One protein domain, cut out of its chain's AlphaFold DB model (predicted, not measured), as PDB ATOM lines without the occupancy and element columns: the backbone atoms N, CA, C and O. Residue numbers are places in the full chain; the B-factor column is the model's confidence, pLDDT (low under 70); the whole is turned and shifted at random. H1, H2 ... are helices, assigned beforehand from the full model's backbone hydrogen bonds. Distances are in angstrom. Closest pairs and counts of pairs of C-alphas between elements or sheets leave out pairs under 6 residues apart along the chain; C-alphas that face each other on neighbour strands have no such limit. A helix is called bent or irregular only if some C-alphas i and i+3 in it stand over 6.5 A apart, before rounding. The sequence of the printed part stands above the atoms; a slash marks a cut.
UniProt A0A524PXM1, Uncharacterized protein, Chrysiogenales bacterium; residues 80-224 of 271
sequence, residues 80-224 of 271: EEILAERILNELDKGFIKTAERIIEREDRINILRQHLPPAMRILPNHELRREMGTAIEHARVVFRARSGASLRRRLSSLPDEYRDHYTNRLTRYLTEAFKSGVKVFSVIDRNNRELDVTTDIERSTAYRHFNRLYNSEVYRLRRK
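AT A GLANCE: This is residues 80 to 224 of the 271 residues of an uncharacterized protein of Chrysiogenales bacterium (UniProt A0A524PXM1). Four long helices stand in a curved, staggered row, in the order H4, H1, H5, H6. H4 and H1 form an antiparallel pair, H5 packs on H1, and H6 folds back along part of H5 to make a helical hairpin with it. The two short helices H2 and H3 lie at the end where H1 ends and H4 begins, while residues 219 to 224 of H6 stick out at the opposite end. The printed part has 145 residues with six named helices, H1 to H6 in chain order, and no named strand, and the class is all helix. The whole is only just loose, close to compact, with a radius of gyration of the C-alphas of 17.6 A, and its outline is elongated, spanning 62 by 35 by 22 A.

HOW THE PARTS SIT: Begin with H4, residues 125 to 156, the longest helix by residues. H1, residues 80 to 104, touches it, and the closest C-alphas, those of Ala 84 and Arg 152, are 6.3 A apart. The two run opposite ways at a shallow tilt of 26 degrees. Go on to H5, residues 160 to 179, which touches H1 where the C-alphas of Ile 87 and Thr 171 come closest, at 6.0 A. H1 and H5 run the same way at a shallow tilt of 8 degrees. H6, residues 205 to 224, touches H5 with residues 206 to 214 alone, and its closest C-alpha pair with H5 is Leu 174 and Ala 206, at 6.5 A. The hairpin of H5 and H6 runs opposite ways at a steep tilt of 36 degrees, only just past shallow. H4 and H6 are apart, as are H1 and H6. Now look at H2, residues 106 to 115: it is close to H1 but not clearly touching, about perpendicular at 83 degrees, with the C-alphas of Ile 103 and Ile 109 closest at 6.1 A. H2 and H4 are near each other, with 7 pairs of C-alphas within 10 A. H3, residues 118 to 121, and H2 only just touch, with 3 pairs of C-alphas within 8 A, and only at the corner; Arg 113 and Arg 121 have the closest C-alphas, 5.5 A apart. In H6 every O i to N i+4 pair is within hydrogen-bond range, against 19 of 21 in H1, 27 of 28 in H4, 14 of 16 in H5 and 2 of 6 in H2, where 4 of 7 O i to N i+3 pairs are within range; H3 is too short for an O i to N i+4 pair.

IN THESE COORDINATES: Find C-alpha 125 at (119.923, 142.327, 141.081); from there H4 runs 45.4 A to C-alpha 156 at (137.734, 133.587, 100.220). H1 begins at C-alpha 80, at (131.714, 137.830, 100.067), and is 36.1 A long. H5 is 29.7 A long and irregular, with C-alphas 161 and 164 7.5 A apart. H6 runs 29.1 A to C-alpha 224 at (131.824, 110.401, 93.121). H2 measures 15.1 A and H3 5.3 A.

THE WHOLE: The two C-alphas farthest apart, those of Ile 122 and Lys 224, are 62.9 A from each other. The printed part has no cut. The links from H1 to H2, H2 to H3, H3 to H4 and H4 to H5 are tight, but H5 to H6 is a long link of 25 residues, 180 to 204, in which residues 187 to 188 pair antiparallel with residues 194 to 195. Residues 114 to 119 and 219 to 224 stand free. The mean pLDDT of the printed part is 73.7, and 46 residues are under 70, among them residues 101 to 116, 179 to 198 and 219 to 224.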
ATOM      1  N   GLU A  80     131.156 138.452  98.861       72.69
ATOM      2  CA  GLU A  80     131.714 137.830 100.067       72.69
ATOM      3  C   GLU A  80     131.404 138.617 101.343       72.69
ATOM      4  O   GLU A  80     131.075 138.020 102.371       72.69
ATOM      5  N   GLU A  81     131.469 139.945 101.283       78.06
ATOM      6  CA  GLU A  81     131.171 140.823 102.412       78.06
ATOM      7  C   GLU A  81     129.678 140.753 102.770       78.06
ATOM      8  O   GLU A  81     129.318 140.585 103.936       78.06
ATOM      9  N   ILE A  82     128.801 140.762 101.761       80.31
ATOM     10  CA  ILE A  82     127.348 140.599 101.937       80.31
ATOM     11  C   ILE A  82     127.024 139.229 102.551       80.31
ATOM     12  O   ILE A  82     126.155 139.108 103.423       80.31
ATOM     13  N   LEU A  83     127.719 138.182 102.105       77.06
ATOM     14  CA  LEU A  83     127.541 136.817 102.587       77.06
ATOM     15  C   LEU A  83     127.999 136.665 104.046       77.06
ATOM     16  O   LEU A  83     127.266 136.111 104.869       77.06
ATOM     17  N   ALA A  84     129.181 137.189 104.381       84.06
ATOM     18  CA  ALA A  84     129.716 137.180 105.738       84.06
ATOM     19  C   ALA A  84     128.794 137.941 106.699       84.06
ATOM     20  O   ALA A  84     128.443 137.416 107.758       84.06
ATOM     21  N   GLU A  85     128.323 139.125 106.306       85.81
ATOM     22  CA  GLU A  85     127.379 139.919 107.095       85.81
ATOM     23  C   GLU A  85     126.047 139.193 107.315       85.81
ATOM     24  O   GLU A  85     125.493 139.223 108.417       85.81
ATOM     25  N   ARG A  86     125.538 138.464 106.314       84.44
ATOM     26  CA  ARG A  86     124.328 137.643 106.469       84.44
ATOM     27  C   ARG A  86     124.508 136.549 107.523       84.44
ATOM     28  O   ARG A  86     123.634 136.386 108.374       84.44
ATOM     29  N   ILE A  87     125.624 135.813 107.479       84.06
ATOM     30  CA  ILE A  87     125.937 134.766 108.468       84.06
ATOM     31  C   ILE A  87     126.044 135.391 109.863       84.06
ATOM     32  O   ILE A  87     125.405 134.917 110.802       84.06
ATOM     33  N   LEU A  88     126.812 136.476 109.997       87.44
ATOM     34  CA  LEU A  88     127.021 137.155 111.274       87.44
ATOM     35  C   LEU A  88     125.708 137.656 111.876       87.44
ATOM     36  O   LEU A  88     125.474 137.423 113.055       87.44
ATOM     37  N   ASN A  89     124.830 138.269 111.079       87.62
ATOM     38  CA  ASN A  89     123.537 138.777 111.543       87.62
ATOM     39  C   ASN A  89     122.615 137.686 112.104       87.62
ATOM     40  O   ASN A  89     121.926 137.911 113.101       87.62
ATOM     41  N   GLU A  90     122.587 136.505 111.486       82.38
ATOM     42  CA  GLU A  90     121.790 135.384 111.992       82.38
ATOM     43  C   GLU A  90     122.385 134.794 113.279       82.38
ATOM     44  O   GLU A  90     121.654 134.462 114.217       82.38
ATOM     45  N   LEU A  91     123.714 134.729 113.372       80.62
ATOM     46  CA  LEU A  91     124.402 134.231 114.562       80.62
ATOM     47  C   LEU A  91     124.356 135.209 115.736       80.62
ATOM     48  O   LEU A  91     124.285 134.756 116.877       80.62
ATOM     49  N   ASP A  92     124.333 136.515 115.472       82.88
ATOM     50  CA  ASP A  92     124.233 137.566 116.488       82.88
ATOM     51  C   ASP A  92     122.971 137.381 117.337       82.88
ATOM     52  O   ASP A  92     123.007 137.347 118.569       82.88
ATOM     53  N   LYS A  93     121.845 137.125 116.661       79.94
ATOM     54  CA  LYS A  93     120.559 136.827 117.302       79.94
ATOM     55  C   LYS A  93     120.636 135.568 118.170       79.94
ATOM     56  O   LYS A  93     119.990 135.502 119.214       79.94
ATOM     57  N   GLY A  94     121.389 134.555 117.735       74.81
ATOM     58  CA  GLY A  94     121.607 133.315 118.485       74.81
ATOM     59  C   GLY A  94     122.494 133.512 119.718       74.81
ATOM     60  O   GLY A  94     122.177 132.989 120.790       74.81
ATOM     61  N   PHE A  95     123.560 134.304 119.581       76.00
ATOM     62  CA  PHE A  95     124.488 134.647 120.658       76.00
ATOM     63  C   PHE A  95     123.780 135.416 121.774       76.00
ATOM     64  O   PHE A  95     123.780 134.947 122.913       76.00
ATOM     65  N   ILE A  96     123.107 136.526 121.440       78.00
ATOM     66  CA  ILE A  96     122.383 137.362 122.410       78.00
ATOM     67  C   ILE A  96     121.359 136.517 123.170       78.00
ATOM     68  O   ILE A  96     121.426 136.431 124.391       78.00
ATOM     69  N   LYS A  97     120.488 135.787 122.457       76.06
ATOM     70  CA  LYS A  97     119.459 134.942 123.088       76.06
ATOM     71  C   LYS A  97     120.038 133.886 124.024       76.06
ATOM     72  O   LYS A  97     119.401 133.509 125.004       76.06
ATOM     73  N   THR A  98     121.213 133.352 123.703       70.12
ATOM     74  CA  THR A  98     121.882 132.356 124.548       70.12
ATOM     75  C   THR A  98     122.449 133.004 125.802       70.12
ATOM     76  O   THR A  98     122.279 132.462 126.894       70.12
ATOM     77  N   ALA A  99     123.079 134.167 125.655       71.56
ATOM     78  CA  ALA A  99     123.635 134.923 126.763       71.56
ATOM     79  C   ALA A  99     122.532 135.443 127.707       71.56
ATOM     80  O   ALA A  99     122.618 135.241 128.915       71.56
ATOM     81  N   GLU A 100     121.441 135.991 127.168       70.06
ATOM     82  CA  GLU A 100     120.265 136.429 127.932       70.06
ATOM     83  C   GLU A 100     119.625 135.272 128.705       70.06
ATOM     84  O   GLU A 100     119.406 135.381 129.911       70.06
ATOM     85  N   ARG A 101     119.431 134.107 128.071       68.81
ATOM     86  CA  ARG A 101     118.856 132.919 128.730       68.81
ATOM     87  C   ARG A 101     119.692 132.424 129.918       68.81
ATOM     88  O   ARG A 101     119.150 131.804 130.834       68.81
ATOM     89  N   ILE A 102     121.007 132.653 129.909       63.59
ATOM     90  CA  ILE A 102     121.887 132.334 131.045       63.59
ATOM     91  C   ILE A 102     121.622 133.288 132.221       63.59
ATOM     92  O   ILE A 102     121.656 132.841 133.366       63.59
ATOM     93  N   ILE A 103     121.320 134.559 131.943       64.69
ATOM     94  CA  ILE A 103     121.090 135.620 132.939       64.69
ATOM     95  C   ILE A 103     119.656 135.615 133.483       64.69
ATOM     96  O   ILE A 103     119.425 135.922 134.653       64.69
ATOM     97  N   GLU A 104     118.666 135.301 132.653       65.69
ATOM     98  CA  GLU A 104     117.248 135.307 133.039       65.69
ATOM     99  C   GLU A 104     116.916 134.249 134.099       65.69
ATOM    100  O   GLU A 104     116.007 134.436 134.903       65.69
ATOM    101  N   ARG A 105     117.705 133.175 134.160       63.44
ATOM    102  CA  ARG A 105     117.590 132.116 135.162       63.44
ATOM    103  C   ARG A 105     118.065 132.594 136.541       63.44
ATOM    104  O   ARG A 105     119.265 132.677 136.800       63.44
ATOM    105  N   GLU A 106     117.122 132.905 137.434       58.12
ATOM    106  CA  GLU A 106     117.399 133.375 138.806       58.12
ATOM    107  C   GLU A 106     118.265 132.409 139.626       58.12
ATOM    108  O   GLU A 106     119.119 132.845 140.398       58.12
ATOM    109  N   ASP A 107     118.119 131.102 139.411       63.75
ATOM    110  CA  ASP A 107     118.962 130.060 140.001       63.75
ATOM    111  C   ASP A 107     120.440 130.217 139.603       63.75
ATOM    112  O   ASP A 107     121.340 129.948 140.398       63.75
ATOM    113  N   ARG A 108     120.708 130.719 138.395       61.41
ATOM    114  CA  ARG A 108     122.066 130.892 137.865       61.41
ATOM    115  C   ARG A 108     122.690 132.225 138.225       61.41
ATOM    116  O   ARG A 108     123.911 132.283 138.344       61.41
ATOM    117  N   ILE A 109     121.894 133.270 138.443       64.94
ATOM    118  CA  ILE A 109     122.431 134.591 138.795       64.94
ATOM    119  C   ILE A 109     123.142 134.554 140.152       64.94
ATOM    120  O   ILE A 109     124.211 135.139 140.303       64.94
ATOM    121  N   ASN A 110     122.611 133.787 141.110       63.75
ATOM    122  CA  ASN A 110     123.216 133.613 142.430       63.75
ATOM    123  C   ASN A 110     124.513 132.795 142.378       63.75
ATOM    124  O   ASN A 110     125.462 133.118 143.089       63.75
ATOM    125  N   ILE A 111     124.575 131.782 141.507       63.50
ATOM    126  CA  ILE A 111     125.790 130.991 141.261       63.50
ATOM    127  C   ILE A 111     126.853 131.865 140.587       63.50
ATOM    128  O   ILE A 111     127.983 131.947 141.060       63.50
ATOM    129  N   LEU A 112     126.480 132.588 139.525       61.78
ATOM    130  CA  LEU A 112     127.374 133.505 138.813       61.78
ATOM    131  C   LEU A 112     127.946 134.568 139.751       61.78
ATOM    132  O   LEU A 112     129.142 134.838 139.694       61.78
ATOM    133  N   ARG A 113     127.136 135.100 140.677       65.38
ATOM    134  CA  ARG A 113     127.557 136.109 141.661       65.38
ATOM    135  C   ARG A 113     128.781 135.685 142.473       65.38
ATOM    136  O   ARG A 113     129.619 136.526 142.781       65.38
ATOM    137  N   GLN A 114     128.924 134.397 142.787       65.19
ATOM    138  CA  GLN A 114     130.079 133.879 143.532       65.19
ATOM    139  C   GLN A 114     131.385 133.971 142.730       65.19
ATOM    140  O   GLN A 114     132.462 134.104 143.311       65.19
ATOM    141  N   HIS A 115     131.287 133.967 141.401       60.69
ATOM    142  CA  HIS A 115     132.414 134.036 140.473       60.69
ATOM    143  C   HIS A 115     132.697 135.452 139.952       60.69
ATOM    144  O   HIS A 115     133.719 135.668 139.306       60.69
ATOM    145  N   LEU A 116     131.836 136.431 140.249       68.75
ATOM    146  CA  LEU A 116     132.035 137.820 139.833       68.75
ATOM    147  C   LEU A 116     133.071 138.551 140.706       68.75
ATOM    148  O   LEU A 116     133.300 138.149 141.852       68.75
ATOM    149  N   PRO A 117     133.676 139.647 140.215       72.12
ATOM    150  CA  PRO A 117     134.517 140.526 141.024       72.12
ATOM    151  C   PRO A 117     133.771 141.065 142.261       72.12
ATOM    152  O   PRO A 117     132.567 141.316 142.164       72.12
ATOM    153  N   PRO A 118     134.447 141.308 143.405       77.56
ATOM    154  CA  PRO A 118     133.807 141.749 144.652       77.56
ATOM    155  C   PRO A 118     132.867 142.955 144.495       77.56
ATOM    156  O   PRO A 118     131.773 142.948 145.052       77.56
ATOM    157  N   ALA A 119     133.253 143.934 143.669       78.81
ATOM    158  CA  ALA A 119     132.461 145.134 143.385       78.81
ATOM    159  C   ALA A 119     131.110 144.840 142.703       78.81
ATOM    160  O   ALA A 119     130.146 145.559 142.930       78.81
ATOM    161  N   MET A 120     131.009 143.763 141.916       74.88
ATOM    162  CA  MET A 120     129.760 143.361 141.255       74.88
ATOM    163  C   MET A 120     128.869 142.488 142.145       74.88
ATOM    164  O   MET A 120     127.661 142.412 141.923       74.88
ATOM    165  N   ARG A 121     129.427 141.828 143.171       79.19
ATOM    166  CA  ARG A 121     128.652 140.935 144.055       79.19
ATOM    167  C   ARG A 121     127.645 141.692 144.910       79.19
ATOM    168  O   ARG A 121     126.567 141.169 145.179       79.19
ATOM    169  N   ILE A 122     128.020 142.898 145.321       84.44
ATOM    170  CA  ILE A 122     127.238 143.775 146.195       84.44
ATOM    171  C   ILE A 122     126.152 144.563 145.453       84.44
ATOM    172  O   ILE A 122     125.289 145.145 146.103       84.44
ATOM    173  N   LEU A 123     126.168 144.568 144.114       82.75
ATOM    174  CA  LEU A 123     125.169 145.280 143.320       82.75
ATOM    175  C   LEU A 123     123.780 144.656 143.514       82.75
ATOM    176  O   LEU A 123     123.664 143.425 143.518       82.75
ATOM    177  N   PRO A 124     122.707 145.458 143.609       85.19
ATOM    178  CA  PRO A 124     121.335 144.978 143.505       85.19
ATOM    179  C   PRO A 124     121.102 144.165 142.222       85.19
ATOM    180  O   PRO A 124     121.717 144.423 141.191       85.19
ATOM    181  N   ASN A 125     120.163 143.209 142.237       81.94
ATOM    182  CA  ASN A 125     119.923 142.327 141.081       81.94
ATOM    183  C   ASN A 125     119.610 143.088 139.778       81.94
ATOM    184  O   ASN A 125     119.983 142.626 138.704       81.94
ATOM    185  N   HIS A 126     118.931 144.234 139.855       82.25
ATOM    186  CA  HIS A 126     118.595 145.035 138.676       82.25
ATOM    187  C   HIS A 126     119.830 145.734 138.074       82.25
ATOM    188  O   HIS A 126     120.013 145.701 136.859       82.25
ATOM    189  N   GLU A 127     120.715 146.286 138.910       82.94
ATOM    190  CA  GLU A 127     122.005 146.848 138.484       82.94
ATOM    191  C   GLU A 127     122.932 145.758 137.943       82.94
ATOM    192  O   GLU A 127     123.522 145.920 136.881       82.94
ATOM    193  N   LEU A 128     122.980 144.598 138.605       79.19
ATOM    194  CA  LEU A 128     123.757 143.451 138.144       79.19
ATOM    195  C   LEU A 128     123.301 142.974 136.756       79.19
ATOM    196  O   LEU A 128     124.131 142.758 135.879       79.19
ATOM    197  N   ARG A 129     121.986 142.849 136.523       78.06
ATOM    198  CA  ARG A 129     121.440 142.495 135.199       78.06
ATOM    199  C   ARG A 129     121.830 143.521 134.134       78.06
ATOM    200  O   ARG A 129     122.158 143.123 133.020       78.06
ATOM    201  N   ARG A 130     121.832 144.816 134.470       81.44
ATOM    202  CA  ARG A 130     122.261 145.889 133.560       81.44
ATOM    203  C   ARG A 130     123.747 145.780 133.213       81.44
ATOM    204  O   ARG A 130     124.081 145.800 132.034       81.44
ATOM    205  N   GLU A 131     124.619 145.614 134.206       78.50
ATOM    206  CA  GLU A 131     126.064 145.433 133.995       78.50
ATOM    207  C   GLU A 131     126.365 144.191 133.149       78.50
ATOM    208  O   GLU A 131     127.171 144.232 132.219       78.50
ATOM    209  N   MET A 132     125.656 143.089 133.403       75.62
ATOM    210  CA  MET A 132     125.783 141.887 132.585       75.62
ATOM    211  C   MET A 132     125.266 142.098 131.155       75.62
ATOM    212  O   MET A 132     125.877 141.587 130.220       75.62
ATOM    213  N   GLY A 133     124.193 142.870 130.963       75.69
ATOM    214  CA  GLY A 133     123.718 143.276 129.638       75.69
ATOM    215  C   GLY A 133     124.776 144.066 128.862       75.69
ATOM    216  O   GLY A 133     125.066 143.740 127.713       75.69
ATOM    217  N   THR A 134     125.435 145.030 129.512       77.75
ATOM    218  CA  THR A 134     126.570 145.771 128.931       77.75
ATOM    219  C   THR A 134     127.731 144.837 128.574       77.75
ATOM    220  O   THR A 134     128.320 144.954 127.500       77.75
ATOM    221  N   ALA A 135     128.051 143.874 129.444       75.00
ATOM    222  CA  ALA A 135     129.105 142.895 129.190       75.00
ATOM    223  C   ALA A 135     128.775 141.967 128.008       75.00
ATOM    224  O   ALA A 135     129.661 141.673 127.204       75.00
ATOM    225  N   ILE A 136     127.513 141.540 127.865       76.06
ATOM    226  CA  ILE A 136     127.041 140.780 126.698       76.06
ATOM    227  C   ILE A 136     127.207 141.604 125.431       76.06
ATOM    228  O   ILE A 136     127.716 141.084 124.444       76.06
ATOM    229  N   GLU A 137     126.804 142.870 125.457       79.25
ATOM    230  CA  GLU A 137     126.891 143.745 124.292       79.25
ATOM    231  C   GLU A 137     128.343 143.939 123.846       79.25
ATOM    232  O   GLU A 137     128.671 143.806 122.667       79.25
ATOM    233  N   HIS A 138     129.249 144.152 124.800       76.69
ATOM    234  CA  HIS A 138     130.675 144.229 124.513       76.69
ATOM    235  C   HIS A 138     131.220 142.899 123.962       76.69
ATOM    236  O   HIS A 138     131.927 142.883 122.952       76.69
ATOM    237  N   ALA A 139     130.845 141.767 124.568       73.56
ATOM    238  CA  ALA A 139     131.224 140.442 124.084       73.56
ATOM    239  C   ALA A 139     130.690 140.170 122.669       73.56
ATOM    240  O   ALA A 139     131.394 139.569 121.858       73.56
ATOM    241  N   ARG A 140     129.489 140.664 122.349       81.25
ATOM    242  CA  ARG A 140     128.866 140.581 121.028       81.25
ATOM    243  C   ARG A 140     129.672 141.338 119.977       81.25
ATOM    244  O   ARG A 140     129.971 140.785 118.922       81.25
ATOM    245  N   VAL A 141     130.075 142.574 120.272       83.25
ATOM    246  CA  VAL A 141     130.909 143.388 119.370       83.25
ATOM    247  C   VAL A 141     132.242 142.691 119.089       83.25
ATOM    248  O   VAL A 141     132.638 142.548 117.931       83.25
ATOM    249  N   VAL A 142     132.907 142.185 120.134       80.75
ATOM    250  CA  VAL A 142     134.166 141.438 119.991       80.75
ATOM    251  C   VAL A 142     133.959 140.147 119.194       80.75
ATOM    252  O   VAL A 142     134.766 139.831 118.316       80.75
ATOM    253  N   PHE A 143     132.871 139.418 119.465       82.25
ATOM    254  CA  PHE A 143     132.494 138.211 118.735       82.25
ATOM    255  C   PHE A 143     132.311 138.489 117.245       82.25
ATOM    256  O   PHE A 143     132.871 137.773 116.413       82.25
ATOM    257  N   ARG A 144     131.572 139.548 116.909       86.81
ATOM    258  CA  ARG A 144     131.287 139.939 115.530       86.81
ATOM    259  C   ARG A 144     132.556 140.329 114.779       86.81
ATOM    260  O   ARG A 144     132.774 139.836 113.676       86.81
ATOM    261  N   ALA A 145     133.426 141.131 115.392       83.94
ATOM    262  CA  ALA A 145     134.687 141.544 114.781       83.94
ATOM    263  C   ALA A 145     135.608 140.346 114.489       83.94
ATOM    264  O   ALA A 145     136.108 140.188 113.373       83.94
ATOM    265  N   ARG A 146     135.806 139.462 115.475       83.94
ATOM    266  CA  ARG A 146     136.685 138.291 115.325       83.94
ATOM    267  C   ARG A 146     136.111 137.257 114.363       83.94
ATOM    268  O   ARG A 146     136.835 136.793 113.485       83.94
ATOM    269  N   SER A 147     134.825 136.946 114.500       85.69
ATOM    270  CA  SER A 147     134.142 135.981 113.636       85.69
ATOM    271  C   SER A 147     134.017 136.486 112.203       85.69
ATOM    272  O   SER A 147     134.102 135.692 111.275       85.69
ATOM    273  N   GLY A 148     133.856 137.795 111.992       88.50
ATOM    274  CA  GLY A 148     133.855 138.377 110.653       88.50
ATOM    275  C   GLY A 148     135.206 138.226 109.968       88.50
ATOM    276  O   GLY A 148     135.273 137.737 108.842       88.50
ATOM    277  N   ALA A 149     136.296 138.550 110.667       84.38
ATOM    278  CA  ALA A 149     137.640 138.403 110.119       84.38
ATOM    279  C   ALA A 149     138.007 136.941 109.797       84.38
ATOM    280  O   ALA A 149     138.752 136.700 108.842       84.38
ATOM    281  N   SER A 150     137.534 135.971 110.587       84.69
ATOM    282  CA  SER A 150     137.777 134.543 110.341       84.69
ATOM    283  C   SER A 150     136.879 133.987 109.228       84.69
ATOM    284  O   SER A 150     137.386 133.362 108.296       84.69
ATOM    285  N   LEU A 151     135.582 134.317 109.228       86.12
ATOM    286  CA  LEU A 151     134.650 133.923 108.165       86.12
ATOM    287  C   LEU A 151     135.077 134.432 106.790       86.12
ATOM    288  O   LEU A 151     135.051 133.656 105.843       86.12
ATOM    289  N   ARG A 152     135.511 135.691 106.665       85.94
ATOM    290  CA  ARG A 152     135.967 136.241 105.375       85.94
ATOM    291  C   ARG A 152     137.140 135.448 104.810       85.94
ATOM    292  O   ARG A 152     137.074 134.989 103.678       85.94
ATOM    293  N   ARG A 153     138.160 135.185 105.637       83.00
ATOM    294  CA  ARG A 153     139.311 134.338 105.265       83.00
ATOM    295  C   ARG A 153     138.891 132.927 104.850       83.00
ATOM    296  O   ARG A 153     139.501 132.315 103.972       83.00
ATOM    297  N   ARG A 154     137.852 132.385 105.484       81.25
ATOM    298  CA  ARG A 154     137.325 131.068 105.128       81.25
ATOM    299  C   ARG A 154     136.565 131.088 103.808       81.25
ATOM    300  O   ARG A 154     136.783 130.213 102.983       81.25
ATOM    301  N   LEU A 155     135.690 132.066 103.609       81.12
ATOM    302  CA  LEU A 155     134.885 132.194 102.398       81.12
ATOM    303  C   LEU A 155     135.757 132.455 101.169       81.12
ATOM    304  O   LEU A 155     135.547 131.812 100.143       81.12
ATOM    305  N   SER A 156     136.793 133.285 101.304       82.38
ATOM    306  CA  SER A 156     137.734 133.587 100.220       82.38
ATOM    307  C   SER A 156     138.591 132.384  99.800       82.38
ATOM    308  O   SER A 156     139.118 132.355  98.695       82.38
ATOM    309  N   SER A 157     138.758 131.384 100.674       80.25
ATOM    310  CA  SER A 157     139.508 130.152 100.373       80.25
ATOM    311  C   SER A 157     138.624 129.001  99.881       80.25
ATOM    312  O   SER A 157     139.142 127.953  99.489       80.25
ATOM    313  N   LEU A 158     137.298 129.166  99.903       73.12
ATOM    314  CA  LEU A 158     136.367 128.162  99.403       73.12
ATOM    315  C   LEU A 158     136.211 128.287  97.884       73.12
ATOM    316  O   LEU A 158     135.982 129.395  97.397       73.12
ATOM    317  N   PRO A 159     136.249 127.162  97.141       69.75
ATOM    318  CA  PRO A 159     135.856 127.157  95.738       69.75
ATOM    319  C   PRO A 159     134.418 127.660  95.581       69.75
ATOM    320  O   PRO A 159     133.542 127.258  96.358       69.75
ATOM    321  N   ASP A 160     134.174 128.479  94.559       72.50
ATOM    322  CA  ASP A 160     132.871 129.113  94.312       72.50
ATOM    323  C   ASP A 160     131.729 128.089  94.258       72.50
ATOM    324  O   ASP A 160     130.676 128.294  94.861       72.50
ATOM    325  N   GLU A 161     131.980 126.919  93.660       68.81
ATOM    326  CA  GLU A 161     131.016 125.815  93.542       68.81
ATOM    327  C   GLU A 161     130.458 125.296  94.883       68.81
ATOM    328  O   GLU A 161     129.372 124.714  94.911       68.81
ATOM    329  N   TYR A 162     131.148 125.514  96.011       70.81
ATOM    330  CA  TYR A 162     130.667 125.088  97.332       70.81
ATOM    331  C   TYR A 162     130.314 126.236  98.276       70.81
ATOM    332  O   TYR A 162     129.856 125.968  99.394       70.81
ATOM    333  N   ARG A 163     130.528 127.490  97.873       71.94
ATOM    334  CA  ARG A 163     130.405 128.666  98.744       71.94
ATOM    335  C   ARG A 163     128.979 128.844  99.273       71.94
ATOM    336  O   ARG A 163     128.774 128.950 100.487       71.94
ATOM    337  N   ASP A 164     127.985 128.748  98.395       72.19
ATOM    338  CA  ASP A 164     126.566 128.831  98.764       72.19
ATOM    339  C   ASP A 164     126.117 127.654  99.631       72.19
ATOM    340  O   ASP A 164     125.402 127.817 100.627       72.19
ATOM    341  N   HIS A 165     126.562 126.445  99.279       73.06
ATOM    342  CA  HIS A 165     126.236 125.240 100.032       73.06
ATOM    343  C   HIS A 165     126.786 125.305 101.464       73.06
ATOM    344  O   HIS A 165     126.050 125.048 102.422       73.06
ATOM    345  N   TYR A 166     128.060 125.682 101.610       78.69
ATOM    346  CA  TYR A 166     128.730 125.848 102.898       78.69
ATOM    347  C   TYR A 166     128.005 126.884 103.759       78.69
ATOM    348  O   TYR A 166     127.662 126.601 104.906       78.69
ATOM    349  N   THR A 167     127.695 128.042 103.179       79.19
ATOM    350  CA  THR A 167     127.040 129.157 103.869       79.19
ATOM    351  C   THR A 167     125.669 128.779 104.416       79.19
ATOM    352  O   THR A 167     125.396 128.956 105.606       79.19
ATOM    353  N   ASN A 168     124.807 128.202 103.576       75.38
ATOM    354  CA  ASN A 168     123.456 127.817 103.982       75.38
ATOM    355  C   ASN A 168     123.471 126.739 105.077       75.38
ATOM    356  O   ASN A 168     122.687 126.793 106.030       75.38
ATOM    357  N   ARG A 169     124.381 125.763 104.971       77.00
ATOM    358  CA  ARG A 169     124.519 124.678 105.953       77.00
ATOM    359  C   ARG A 169     125.111 125.161 107.274       77.00
ATOM    360  O   ARG A 169     124.610 124.753 108.319       77.00
ATOM    361  N   LEU A 170     126.122 126.029 107.234       83.25
ATOM    362  CA  LEU A 170     126.773 126.580 108.421       83.25
ATOM    363  C   LEU A 170     125.778 127.362 109.282       83.25
ATOM    364  O   LEU A 170     125.621 127.067 110.468       83.25
ATOM    365  N   THR A 171     125.066 128.315 108.673       82.81
ATOM    366  CA  THR A 171     124.078 129.150 109.371       82.81
ATOM    367  C   THR A 171     122.989 128.295 110.004       82.81
ATOM    368  O   THR A 171     122.674 128.455 111.187       82.81
ATOM    369  N   ARG A 172     122.448 127.330 109.248       80.19
ATOM    370  CA  ARG A 172     121.425 126.409 109.752       80.19
ATOM    371  C   ARG A 172     121.942 125.570 110.920       80.19
ATOM    372  O   ARG A 172     121.284 125.525 111.955       80.19
ATOM    373  N   TYR A 173     123.112 124.949 110.776       81.38
ATOM    374  CA  TYR A 173     123.686 124.071 111.795       81.38
ATOM    375  C   TYR A 173     123.956 124.815 113.106       81.38
ATOM    376  O   TYR A 173     123.570 124.349 114.175       81.38
ATOM    377  N   LEU A 174     124.575 125.996 113.037       80.00
ATOM    378  CA  LEU A 174     124.849 126.799 114.228       80.00
ATOM    379  C   LEU A 174     123.560 127.279 114.900       80.00
ATOM    380  O   LEU A 174     123.444 127.207 116.121       80.00
ATOM    381  N   THR A 175     122.560 127.687 114.116       77.12
ATOM    382  CA  THR A 175     121.235 128.067 114.635       77.12
ATOM    383  C   THR A 175     120.541 126.901 115.341       77.12
ATOM    384  O   THR A 175     119.948 127.078 116.407       77.12
ATOM    385  N   GLU A 176     120.608 125.698 114.773       75.69
ATOM    386  CA  GLU A 176     120.089 124.480 115.403       75.69
ATOM    387  C   GLU A 176     120.867 124.142 116.684       75.69
ATOM    388  O   GLU A 176     120.249 123.835 117.703       75.69
ATOM    389  N   ALA A 177     122.195 124.296 116.692       73.50
ATOM    390  CA  ALA A 177     123.027 124.070 117.873       73.50
ATOM    391  C   ALA A 177     122.631 124.983 119.051       73.50
ATOM    392  O   ALA A 177     122.512 124.508 120.184       73.50
ATOM    393  N   PHE A 178     122.326 126.258 118.782       71.25
ATOM    394  CA  PHE A 178     121.792 127.187 119.787       71.25
ATOM    395  C   PHE A 178     120.433 126.762 120.357       71.25
ATOM    396  O   PHE A 178     120.153 126.965 121.542       71.25
ATOM    397  N   LYS A 179     119.560 126.187 119.522       69.38
ATOM    398  CA  LYS A 179     118.224 125.730 119.941       69.38
ATOM    399  C   LYS A 179     118.300 124.451 120.765       69.38
ATOM    400  O   LYS A 179     117.626 124.350 121.786       69.38
ATOM    401  N   SER A 180     119.144 123.512 120.352       62.91
ATOM    402  CA  SER A 180     119.264 122.185 120.960       62.91
ATOM    403  C   SER A 180     120.127 122.156 122.226       62.91
ATOM    404  O   SER A 180     120.403 121.081 122.749       62.91
ATOM    405  N   GLY A 181     120.573 123.316 122.726       57.31
ATOM    406  CA  GLY A 181     121.382 123.405 123.947       57.31
ATOM    407  C   GLY A 181     122.785 122.811 123.799       57.31
ATOM    408  O   GLY A 181     123.443 122.529 124.800       57.31
ATOM    409  N   VAL A 182     123.249 122.620 122.562       60.19
ATOM    410  CA  VAL A 182     124.628 122.218 122.283       60.19
ATOM    411  C   VAL A 182     125.538 123.354 122.738       60.19
ATOM    412  O   VAL A 182     125.245 124.527 122.506       60.19
ATOM    413  N   LYS A 183     126.659 123.020 123.381       66.81
ATOM    414  CA  LYS A 183     127.663 124.011 123.780       66.81
ATOM    415  C   LYS A 183     128.333 124.595 122.534       66.81
ATOM    416  O   LYS A 183     129.309 124.049 122.022       66.81
ATOM    417  N   VAL A 184     127.761 125.677 122.009       67.75
ATOM    418  CA  VAL A 184     128.237 126.333 120.785       67.75
ATOM    419  C   VAL A 184     129.603 126.955 121.053       67.75
ATOM    420  O   VAL A 184     130.586 126.604 120.402       67.75
ATOM    421  N   PHE A 185     129.679 127.802 122.081       67.38
ATOM    422  CA  PHE A 185     130.838 128.635 122.376       67.38
ATOM    423  C   PHE A 185     131.533 128.236 123.670       67.38
ATOM    424  O   PHE A 185     131.577 129.006 124.615       67.38
ATOM    425  N   SER A 186     132.093 127.040 123.719       61.97
ATOM    426  CA  SER A 186     132.971 126.627 124.815       61.97
ATOM    427  C   SER A 186     134.220 125.998 124.226       61.97
ATOM    428  O   SER A 186     134.107 125.167 123.314       61.97
ATOM    429  N   VAL A 187     135.396 126.347 124.743       55.88
ATOM    430  CA  VAL A 187     136.604 125.568 124.472       55.88
ATOM    431  C   VAL A 187     136.726 124.520 125.569       55.88
ATOM    432  O   VAL A 187     136.818 124.834 126.746       55.88
ATOM    433  N   ILE A 188     136.695 123.246 125.193       54.56
ATOM    434  CA  ILE A 188     137.020 122.171 126.126       54.56
ATOM    435  C   ILE A 188     138.539 121.983 126.070       54.56
ATOM    436  O   ILE A 188     139.082 121.675 125.006       54.56
ATOM    437  N   ASP A 189     139.224 122.234 127.187       52.31
ATOM    438  CA  ASP A 189     140.651 121.927 127.345       52.31
ATOM    439  C   ASP A 189     140.890 120.412 127.191       52.31
ATOM    440  O   ASP A 189     139.976 119.605 127.350       52.31
ATOM    441  N   ARG A 190     142.125 120.002 126.877       47.34
ATOM    442  CA  ARG A 190     142.542 118.589 126.824       47.34
ATOM    443  C   ARG A 190     142.163 117.785 128.086       47.34
ATOM    444  O   ARG A 190     141.966 116.581 127.981       47.34
ATOM    445  N   ASN A 191     141.995 118.437 129.237       56.53
ATOM    446  CA  ASN A 191     141.542 117.864 130.510       56.53
ATOM    447  C   ASN A 191     140.017 117.917 130.715       56.53
ATOM    448  O   ASN A 191     139.535 117.797 131.840       56.53
ATOM    449  N   ASN A 192     139.248 118.124 129.646       51.97
ATOM    450  CA  ASN A 192     137.788 118.171 129.657       51.97
ATOM    451  C   ASN A 192     137.186 119.303 130.516       51.97
ATOM    452  O   ASN A 192     136.029 119.232 130.935       51.97
ATOM    453  N   ARG A 193     137.970 120.354 130.784       50.19
ATOM    454  CA  ARG A 193     137.512 121.552 131.494       50.19
ATOM    455  C   ARG A 193     136.920 122.540 130.504       50.19
ATOM    456  O   ARG A 193     137.506 122.810 129.459       50.19
ATOM    457  N   GLU A 194     135.752 123.065 130.841       53.66
ATOM    458  CA  GLU A 194     135.091 124.120 130.082       53.66
ATOM    459  C   GLU A 194     135.833 125.438 130.334       53.66
ATOM    460  O   GLU A 194     135.703 126.042 131.395       53.66
ATOM    461  N   LEU A 195     136.679 125.822 129.381       48.56
ATOM    462  CA  LEU A 195     137.417 127.077 129.365       48.56
ATOM    463  C   LEU A 195     136.724 128.030 128.399       48.56
ATOM    464  O   LEU A 195     136.646 127.750 127.207       48.56
ATOM    465  N   ASP A 196     136.253 129.141 128.952       53.38
ATOM    466  CA  ASP A 196     135.809 130.368 128.297       53.38
ATOM    467  C   ASP A 196     134.832 130.293 127.111       53.38
ATOM    468  O   ASP A 196     134.848 129.440 126.216       53.38
ATOM    469  N   VAL A 197     133.974 131.311 127.074       58.69
ATOM    470  CA  VAL A 197     133.137 131.584 125.914       58.69
ATOM    471  C   VAL A 197     134.035 132.048 124.771       58.69
ATOM    472  O   VAL A 197     134.624 133.126 124.834       58.69
ATOM    473  N   THR A 198     134.170 131.236 123.717       65.94
ATOM    474  CA  THR A 198     134.970 131.648 122.554       65.94
ATOM    475  C   THR A 198     134.312 132.827 121.850       65.94
ATOM    476  O   THR A 198     133.143 132.785 121.472       65.94
ATOM    477  N   THR A 199     135.100 133.871 121.618       70.12
ATOM    478  CA  THR A 199     134.699 135.054 120.851       70.12
ATOM    479  C   THR A 199     134.895 134.864 119.344       70.12
ATOM    480  O   THR A 199     134.838 135.825 118.594       70.12
ATOM    481  N   ASP A 200     135.254 133.665 118.892       81.44
ATOM    482  CA  ASP A 200     135.524 133.363 117.485       81.44
ATOM    483  C   ASP A 200     134.774 132.093 117.084       81.44
ATOM    484  O   ASP A 200     134.935 131.030 117.705       81.44
ATOM    485  N   ILE A 201     133.950 132.226 116.045       82.25
ATOM    486  CA  ILE A 201     133.144 131.158 115.467       82.25
ATOM    487  C   ILE A 201     133.997 129.969 115.026       82.25
ATOM    488  O   ILE A 201     133.606 128.835 115.293       82.25
ATOM    489  N   GLU A 202     135.182 130.181 114.447       82.75
ATOM    490  CA  GLU A 202     135.996 129.078 113.922       82.75
ATOM    491  C   GLU A 202     136.615 128.222 115.032       82.75
ATOM    492  O   GLU A 202     136.865 127.023 114.875       82.75
ATOM    493  N   ARG A 203     136.806 128.830 116.205       79.00
ATOM    494  CA  ARG A 203     137.292 128.155 117.412       79.00
ATOM    495  C   ARG A 203     136.172 127.459 118.181       79.00
ATOM    496  O   ARG A 203     136.453 126.664 119.082       79.00
ATOM    497  N   SER A 204     134.916 127.704 117.817       76.88
ATOM    498  CA  SER A 204     133.747 127.101 118.457       76.88
ATOM    499  C   SER A 204     133.679 125.587 118.241       76.88
ATOM    500  O   SER A 204     134.177 125.040 117.250       76.88
ATOM    501  N   THR A 205     133.075 124.885 119.200       75.62
ATOM    502  CA  THR A 205     132.940 123.421 119.138       75.62
ATOM    503  C   THR A 205     131.974 123.021 118.025       75.62
ATOM    504  O   THR A 205     132.256 122.099 117.256       75.62
ATOM    505  N   ALA A 206     130.876 123.767 117.881       77.25
ATOM    506  CA  ALA A 206     129.889 123.540 116.834       77.25
ATOM    507  C   ALA A 206     130.489 123.734 115.431       77.25
ATOM    508  O   ALA A 206     130.304 122.879 114.567       77.25
ATOM    509  N   TYR A 207     131.278 124.793 115.213       83.19
ATOM    510  CA  TYR A 207     131.945 125.010 113.927       83.19
ATOM    511  C   TYR A 207     132.948 123.905 113.595       83.19
ATOM    512  O   TYR A 207     132.943 123.375 112.486       83.19
ATOM    513  N   ARG A 208     133.797 123.506 114.553       82.44
ATOM    514  CA  ARG A 208     134.775 122.429 114.333       82.44
ATOM    515  C   ARG A 208     134.094 121.114 113.960       82.44
ATOM    516  O   ARG A 208     134.555 120.415 113.056       82.44
ATOM    517  N   HIS A 209     132.983 120.796 114.623       78.88
ATOM    518  CA  HIS A 209     132.189 119.619 114.294       78.88
ATOM    519  C   HIS A 209     131.561 119.725 112.901       78.88
ATOM    520  O   HIS A 209     131.692 118.801 112.098       78.88
ATOM    521  N   PHE A 210     130.950 120.868 112.581       82.38
ATOM    522  CA  PHE A 210     130.415 121.139 111.252       82.38
ATOM    523  C   PHE A 210     131.481 120.968 110.165       82.38
ATOM    524  O   PHE A 210     131.254 120.244 109.201       82.38
ATOM    525  N   ASN A 211     132.669 121.550 110.341       82.62
ATOM    526  CA  ASN A 211     133.737 121.477 109.350       82.62
ATOM    527  C   ASN A 211     134.210 120.030 109.121       82.62
ATOM    528  O   ASN A 211     134.500 119.636 107.993       82.62
ATOM    529  N   ARG A 212     134.229 119.197 110.170       77.75
ATOM    530  CA  ARG A 212     134.518 117.760 110.040       77.75
ATOM    531  C   ARG A 212     133.472 117.038 109.183       77.75
ATOM    532  O   ARG A 212     133.846 116.209 108.355       77.75
ATOM    533  N   LEU A 213     132.187 117.333 109.383       75.00
ATOM    534  CA  LEU A 213     131.094 116.749 108.595       75.00
ATOM    535  C   LEU A 213     131.106 117.255 107.149       75.00
ATOM    536  O   LEU A 213     131.021 116.463 106.219       75.00
ATOM    537  N   TYR A 214     131.286 118.558 106.957       78.81
ATOM    538  CA  TYR A 214     131.345 119.180 105.640       78.81
ATOM    539  C   TYR A 214     132.496 118.612 104.801       78.81
ATOM    540  O   TYR A 214     132.285 118.193 103.666       78.81
ATOM    541  N   ASN A 215     133.703 118.509 105.366       75.25
ATOM    542  CA  ASN A 215     134.855 117.986 104.629       75.25
ATOM    543  C   ASN A 215     134.683 116.511 104.238       75.25
ATOM    544  O   ASN A 215     135.142 116.108 103.170       75.25
ATOM    545  N   SER A 216     134.008 115.699 105.062       68.75
ATOM    546  CA  SER A 216     133.723 114.305 104.699       68.75
ATOM    547  C   SER A 216     132.707 114.211 103.555       68.75
ATOM    548  O   SER A 216     132.851 113.370 102.664       68.75
ATOM    549  N   GLU A 217     131.724 115.114 103.523       65.62
ATOM    550  CA  GLU A 217     130.733 115.200 102.453       65.62
ATOM    551  C   GLU A 217     131.341 115.718 101.142       65.62
ATOM    552  O   GLU A 217     131.139 115.094 100.098       65.62
ATOM    553  N   VAL A 218     132.166 116.769 101.191       70.62
ATOM    554  CA  VAL A 218     132.924 117.270 100.029       70.62
ATOM    555  C   VAL A 218     133.838 116.185  99.472       70.62
ATOM    556  O   VAL A 218     133.864 115.963  98.262       70.62
ATOM    557  N   TYR A 219     134.547 115.449 100.332       68.31
ATOM    558  CA  TYR A 219     135.378 114.329  99.896       68.31
ATOM    559  C   TYR A 219     134.552 113.243  99.189       68.31
ATOM    560  O   TYR A 219     134.951 112.738  98.138       68.31
ATOM    561  N   ARG A 220     133.369 112.910  99.723       67.62
ATOM    562  CA  ARG A 220     132.449 111.947  99.103       67.62
ATOM    563  C   ARG A 220     131.979 112.415  97.722       67.62
ATOM    564  O   ARG A 220     131.954 111.605  96.797       67.62
ATOM    565  N   LEU A 221     131.623 113.693  97.584       61.97
ATOM    566  CA  LEU A 221     131.177 114.290  96.321       61.97
ATOM    567  C   LEU A 221     132.303 114.322  95.285       61.97
ATOM    568  O   LEU A 221     132.118 113.826  94.178       61.97
ATOM    569  N   ARG A 222     133.498 114.785  95.670       63.88
ATOM    570  CA  ARG A 222     134.683 114.777  94.798       63.88
ATOM    571  C   ARG A 222     135.021 113.374  94.313       63.88
ATOM    572  O   ARG A 222     135.290 113.187  93.134       63.88
ATOM    573  N   ARG A 223     134.964 112.371  95.195       63.81
ATOM    574  CA  ARG A 223     135.225 110.974  94.823       63.81
ATOM    575  C   ARG A 223     134.169 110.410  93.873       63.81
ATOM    576  O   ARG A 223     134.515 109.613  93.009       63.81
ATOM    577  N   LYS A 224     132.900 110.791  94.039       56.16
ATOM    578  CA  LYS A 224     131.824 110.401  93.121       56.16
ATOM    579  C   LYS A 224     132.057 111.017  91.737       56.16
ATOM    580  O   LYS A 224     132.139 110.276  90.769       56.16
TER     581      LYS A 224